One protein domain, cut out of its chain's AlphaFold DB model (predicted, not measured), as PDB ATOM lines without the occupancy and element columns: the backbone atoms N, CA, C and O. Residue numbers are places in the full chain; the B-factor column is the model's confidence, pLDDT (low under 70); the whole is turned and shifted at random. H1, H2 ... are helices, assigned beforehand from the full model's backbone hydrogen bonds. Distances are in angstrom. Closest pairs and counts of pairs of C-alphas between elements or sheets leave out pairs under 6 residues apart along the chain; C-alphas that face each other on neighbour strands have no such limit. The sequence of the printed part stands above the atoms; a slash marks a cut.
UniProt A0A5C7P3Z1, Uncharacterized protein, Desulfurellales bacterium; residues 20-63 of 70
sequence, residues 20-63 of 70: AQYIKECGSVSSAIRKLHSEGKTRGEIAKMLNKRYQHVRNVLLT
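What this domain is: This is residues 20 to 63 of the 70 residues of an uncharacterized protein of Desulfurellales bacterium (UniProt A0A5C7P3Z1). Three short helices, H2, H3 and H4, pack on one another at large angles, their centres making a triangle, and a fourth, H1, is set to one side, making a corner with the beginning of H2. The turns between the helices are tight, and the whole is a small rounded body. The printed part has 44 residues with four named helices, H1, H2, H3 and H4 in that order along the chain, and no named strand; the class is all helix. It is compact, with a radius of gyration of the C-alphas of 9.1 A, and the C-alphas span 21 by 18 by 17 A along their three main axes.

How they stand to each other: H1, residues 20 to 25, and H2, residues 29 to 38, touch only at the corner by their link, about perpendicular at 82 degrees; their closest C-alphas are those of Ile 23 and Val 29, 5.4 A apart. H2 is the hub, touching the three other helices. H2 and H3, residues 43 to 49, touch, and run opposite ways at a steep tilt of 61 degrees; their closest C-alphas, those of Ile 33 and Ile 46, are 6.6 A apart. H3 and H4, residues 54 to 62, touch, and run opposite ways at a steep tilt of 57 degrees; their closest C-alphas, those of Ala 47 and Tyr 54, are 5.3 A apart. H4 also touches H2, about perpendicular at 74 degrees, where the C-alphas of Ser 30 and Val 60 come closest, at 6.1 A. The helix packing is mostly crossed, with no shallow tilt among these last three pairs. H1 is apart from H3 and from H4. In H1, H2, H3 and H4 every pair of backbone O i and N i+4 is within hydrogen-bond range.

Where its parts are: H1 begins at C-alpha 20, at (266.724, 275.304, 268.264), and is 9.0 A long from first to last C-alpha. H2, ten residues and the longest helix, is 14.3 A long and begins at C-alpha 29, at (272.090, 277.436, 275.127). H3 is 9.9 A long. H4 is 12.3 A long and ends at C-alpha 62, at (278.113, 272.409, 287.249).

The domain as a whole: The two C-alphas farthest apart are those of Gln 21 and Leu 62, 24.2 A. The first and last printed C-alphas, those of Ala 20 and Thr 63, are 22.1 A apart. The printed part has no cut. The links H1 to H2, H2 to H3 and H3 to H4 are tight, with 3, 4 and 4 residues between the helices. The mean pLDDT of the printed part is 94.2, and no printed residue is under 70.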
ATOM      1  N   ALA A  20     265.993 274.173 268.830       88.94
ATOM      2  CA  ALA A  20     266.724 275.304 268.264       88.94
ATOM      3  C   ALA A  20     265.959 276.617 268.461       88.94
ATOM      4  O   ALA A  20     266.567 277.630 268.818       88.94
ATOM      5  N   GLN A  21     264.638 276.591 268.287       90.56
ATOM      6  CA  GLN A  21     263.776 277.736 268.558       90.56
ATOM      7  C   GLN A  21     263.792 278.114 270.044       90.56
ATOM      8  O   GLN A  21     264.036 279.272 270.381       90.56
ATOM      9  N   TYR A  22     263.673 277.134 270.942       92.44
ATOM     10  CA  TYR A  22     263.706 277.385 272.389       92.44
ATOM     11  C   TYR A  22     265.037 278.009 272.863       92.44
ATOM     12  O   TYR A  22     265.069 278.858 273.757       92.44
ATOM     13  N   ILE A  23     266.162 277.634 272.239       92.94
ATOM     14  CA  ILE A  23     267.470 278.256 272.509       92.94
ATOM     15  C   ILE A  23     267.467 279.741 272.131       92.94
ATOM     16  O   ILE A  23     268.035 280.545 272.873       92.94
ATOM     17  N   LYS A  24     266.843 280.106 271.003       92.50
ATOM     18  CA  LYS A  24     266.727 281.507 270.570       92.50
ATOM     19  C   LYS A  24     265.867 282.312 271.541       92.50
ATOM     20  O   LYS A  24     266.274 283.399 271.930       92.50
ATOM     21  N   GLU A  25     264.745 281.755 271.991       93.12
ATOM     22  CA  GLU A  25     263.858 282.391 272.980       93.12
ATOM     23  C   GLU A  25     264.559 282.643 274.320       93.12
ATOM     24  O   GLU A  25     264.386 283.690 274.939       93.12
ATOM     25  N   CYS A  26     265.403 281.708 274.758       90.38
ATOM     26  CA  CYS A  26     266.191 281.860 275.981       90.38
ATOM     27  C   CYS A  26     267.455 282.723 275.796       90.38
ATOM     28  O   CYS A  26     268.193 282.941 276.763       90.38
ATOM     29  N   GLY A  27     267.765 283.142 274.565       94.44
ATOM     30  CA  GLY A  27     268.947 283.914 274.171       94.44
ATOM     31  C   GLY A  27     270.263 283.127 274.141       94.44
ATOM     32  O   GLY A  27     271.152 283.436 273.351       94.44
ATOM     33  N   SER A  28     270.420 282.093 274.974       94.44
ATOM     34  CA  SER A  28     271.603 281.227 274.949       94.44
ATOM     35  C   SER A  28     271.292 279.777 275.299       94.44
ATOM     36  O   SER A  28     270.381 279.473 276.072       94.44
ATOM     37  N   VAL A  29     272.144 278.873 274.808       93.75
ATOM     38  CA  VAL A  29     272.090 277.436 275.127       93.75
ATOM     39  C   VAL A  29     272.175 277.206 276.638       93.75
ATOM     40  O   VAL A  29     271.442 276.393 277.192       93.75
ATOM     41  N   SER A  30     273.049 277.950 277.321       94.56
ATOM     42  CA  SER A  30     273.238 277.815 278.767       94.56
ATOM     43  C   SER A  30     272.011 278.251 279.574       94.56
ATOM     44  O   SER A  30     271.681 277.605 280.568       94.56
ATOM     45  N   SER A  31     271.314 279.296 279.117       94.62
ATOM     46  CA  SER A  31     270.059 279.770 279.705       94.62
ATOM     47  C   SER A  31     268.952 278.729 279.528       94.62
ATOM     48  O   SER A  31     268.352 278.304 280.513       94.62
ATOM     49  N   ALA A  32     268.780 278.213 278.305       96.00
ATOM     50  CA  ALA A  32     267.804 277.166 277.998       96.00
ATOM     51  C   ALA A  32     267.999 275.906 278.860       96.00
ATOM     52  O   ALA A  32     267.044 275.390 279.437       96.00
ATOM     53  N   ILE A  33     269.244 275.438 279.010       96.06
ATOM     54  CA  ILE A  33     269.577 274.282 279.860       96.06
ATOM     55  C   ILE A  33     269.189 274.530 281.321       96.06
ATOM     56  O   ILE A  33     268.615 273.650 281.963       96.06
ATOM     57  N   ARG A  34     269.513 275.707 281.868       94.81
ATOM     58  CA  ARG A  34     269.206 276.044 283.266       94.81
ATOM     59  C   ARG A  34     267.704 276.182 283.494       94.81
ATOM     60  O   ARG A  34     267.227 275.719 284.526       94.81
ATOM     61  N   LYS A  35     266.975 276.749 282.530       95.25
ATOM     62  CA  LYS A  35     265.516 276.892 282.577       95.25
ATOM     63  C   LYS A  35     264.824 275.527 282.588       95.25
ATOM     64  O   LYS A  35     264.116 275.220 283.542       95.25
ATOM     65  N   LEU A  36     265.163 274.644 281.646       94.56
ATOM     66  CA  LEU A  36     264.638 273.272 281.626       94.56
ATOM     67  C   LEU A  36     265.003 272.486 282.898       94.56
ATOM     68  O   LEU A  36     264.200 271.710 283.406       94.56
ATOM     69  N   HIS A  37     266.200 272.698 283.451       95.88
ATOM     70  CA  HIS A  37     266.585 272.073 284.718       95.88
ATOM     71  C   HIS A  37     265.777 272.613 285.907       95.88
ATOM     72  O   HIS A  37     265.413 271.842 286.790       95.88
ATOM     73  N   SER A  38     265.473 273.918 285.940       94.94
ATOM     74  CA  SER A  38     264.588 274.499 286.963       94.94
ATOM     75  C   SER A  38     263.140 274.017 286.846       94.94
ATOM     76  O   SER A  38     262.457 273.914 287.857       94.94
ATOM     77  N   GLU A  39     262.707 273.631 285.644       94.31
ATOM     78  CA  GLU A  39     261.424 272.960 285.387       94.31
ATOM     79  C   GLU A  39     261.434 271.472 285.802       94.31
ATOM     80  O   GLU A  39     260.462 270.751 285.584       94.31
ATOM     81  N   GLY A  40     262.533 270.981 286.388       96.25
ATOM     82  CA  GLY A  40     262.660 269.611 286.883       96.25
ATOM     83  C   GLY A  40     263.066 268.586 285.824       96.25
ATOM     84  O   GLY A  40     263.102 267.393 286.123       96.25
ATOM     85  N   LYS A  41     263.406 269.010 284.598       94.50
ATOM     86  CA  LYS A  41     263.901 268.089 283.569       94.50
ATOM     87  C   LYS A  41     265.267 267.537 283.951       94.50
ATOM     88  O   LYS A  41     266.180 268.252 284.376       94.50
ATOM     89  N   THR A  42     265.442 266.241 283.733       95.94
ATOM     90  CA  THR A  42     266.718 265.570 283.951       95.94
ATOM     91  C   THR A  42     267.727 265.957 282.872       95.94
ATOM     92  O   THR A  42     267.397 266.303 281.738       95.94
ATOM     93  N   ARG A  43     269.017 265.822 283.187       95.06
ATOM     94  CA  ARG A  43     270.117 266.119 282.249       95.06
ATOM     95  C   ARG A  43     270.007 265.331 280.936       95.06
ATOM     96  O   ARG A  43     270.396 265.835 279.886       95.06
ATOM     97  N   GLY A  44     269.509 264.094 281.010       92.62
ATOM     98  CA  GLY A  44     269.312 263.225 279.850       92.62
ATOM     99  C   GLY A  44     268.168 263.697 278.957       92.62
ATOM    100  O   GLY A  44     268.326 263.727 277.740       92.62
ATOM    101  N   GLU A  45     267.053 264.122 279.552       93.19
ATOM    102  CA  GLU A  45     265.926 264.701 278.812       93.19
ATOM    103  C   GLU A  45     266.329 266.008 278.136       93.19
ATOM    104  O   GLU A  45     266.122 266.154 276.939       93.19
ATOM    105  N   ILE A  46     267.010 266.908 278.854       94.56
ATOM    106  CA  ILE A  46     267.481 268.189 278.302       94.56
ATOM    107  C   ILE A  46     268.402 267.966 277.097       94.56
ATOM    108  O   ILE A  46     268.282 268.650 276.082       94.56
ATOM    109  N   ALA A  47     269.319 266.999 277.190       95.00
ATOM    110  CA  ALA A  47     270.225 266.652 276.098       95.00
ATOM    111  C   ALA A  47     269.466 266.207 274.837       95.00
ATOM    112  O   ALA A  47     269.816 266.631 273.734       95.00
ATOM    113  N   LYS A  48     268.409 265.402 275.006       93.12
ATOM    114  CA  LYS A  48     267.536 264.958 273.911       93.12
ATOM    115  C   LYS A  48     266.706 266.117 273.350       93.12
ATOM    116  O   LYS A  48     266.724 266.331 272.146       93.12
ATOM    117  N   MET A  49     266.060 266.900 274.217       92.00
ATOM    118  CA  MET A  49     265.201 268.031 273.839       92.00
ATOM    119  C   MET A  49     265.957 269.113 273.060       92.00
ATOM    120  O   MET A  49     265.448 269.645 272.083       92.00
ATOM    121  N   LEU A  50     267.185 269.439 273.472       92.19
ATOM    122  CA  LEU A  50     267.995 270.483 272.833       92.19
ATOM    123  C   LEU A  50     268.925 269.957 271.731       92.19
ATOM    124  O   LEU A  50     269.693 270.739 271.165       92.19
ATOM    125  N   ASN A  51     268.913 268.646 271.468       92.88
ATOM    126  CA  ASN A  51     269.877 267.972 270.599       92.88
ATOM    127  C   ASN A  51     271.337 268.369 270.928       92.88
ATOM    128  O   ASN A  51     272.105 268.843 270.084       92.88
ATOM    129  N   LYS A  52     271.717 268.252 272.210       93.69
ATOM    130  CA  LYS A  52     273.062 268.572 272.721       93.69
ATOM    131  C   LYS A  52     273.690 267.371 273.410       93.69
ATOM    132  O   LYS A  52     273.023 266.541 274.017       93.69
ATOM    133  N   ARG A  53     275.024 267.314 273.394       94.56
ATOM    134  CA  ARG A  53     275.776 266.274 274.105       94.56
ATOM    135  C   ARG A  53     275.541 266.383 275.615       94.56
ATOM    136  O   ARG A  53     275.717 267.456 276.188       94.56
ATOM    137  N   TYR A  54     275.264 265.256 276.274       95.06
ATOM    138  CA  TYR A  54     275.045 265.180 277.728       95.06
ATOM    139  C   TYR A  54     276.136 265.887 278.552       95.06
ATOM    140  O   TYR A  54     275.836 266.619 279.492       95.06
ATOM    141  N   GLN A  55     277.410 265.729 278.164       96.06
ATOM    142  CA  GLN A  55     278.535 266.381 278.841       96.06
ATOM    143  C   GLN A  55     278.422 267.910 278.828       96.06
ATOM    144  O   GLN A  55     278.778 268.552 279.811       96.06
ATOM    145  N   HIS A  56     277.910 268.500 277.744       95.44
ATOM    146  CA  HIS A  56     277.711 269.944 277.657       95.44
ATOM    147  C   HIS A  56     276.651 270.407 278.661       95.44
ATOM    148  O   HIS A  56     276.903 271.328 279.433       95.44
ATOM    149  N   VAL A  57     275.517 269.701 278.726       96.69
ATOM    150  CA  VAL A  57     274.449 269.956 279.707       96.69
ATOM    151  C   VAL A  57     274.989 269.849 281.134       96.69
ATOM    152  O   VAL A  57     274.802 270.758 281.941       96.69
ATOM    153  N   ARG A  58     275.740 268.781 281.434       96.25
ATOM    154  CA  ARG A  58     276.406 268.595 282.733       96.25
ATOM    155  C   ARG A  58     277.350 269.755 283.055       96.25
ATOM    156  O   ARG A  58     277.284 270.289 284.156       96.25
ATOM    157  N   ASN A  59     278.216 270.139 282.120       97.12
ATOM    158  CA  ASN A  59     279.191 271.208 282.335       97.12
ATOM    159  C   ASN A  59     278.501 272.544 282.617       97.12
ATOM    160  O   ASN A  59     278.909 273.253 283.533       97.12
ATOM    161  N   VAL A  60     277.433 272.865 281.885       95.50
ATOM    162  CA  VAL A  60     276.656 274.092 282.104       95.50
ATOM    163  C   VAL A  60     276.064 274.121 283.511       95.50
ATOM    164  O   VAL A  60     276.181 275.135 284.191       95.50
ATOM    165  N   LEU A  61     275.471 273.018 283.971       94.50
ATOM    166  CA  LEU A  61     274.840 272.961 285.293       94.50
ATOM    167  C   LEU A  61     275.849 272.971 286.446       94.50
ATOM    168  O   LEU A  61     275.551 273.522 287.499       94.50
ATOM    169  N   LEU A  62     277.037 272.392 286.252       95.06
ATOM    170  CA  LEU A  62     278.113 272.409 287.249       95.06
ATOM    171  C   LEU A  62     278.841 273.751 287.325       95.06
ATOM    172  O   LEU A  62     279.379 274.091 288.373       95.06
ATOM    173  N   THR A  63     278.892 274.497 286.222       93.00
ATOM    174  CA  THR A  63     279.600 275.777 286.183       93.00
ATOM    175  C   THR A  63     278.744 276.842 286.876       93.00
ATOM    176  O   THR A  63     277.635 277.120 286.401       93.00
TER     177      THR A  63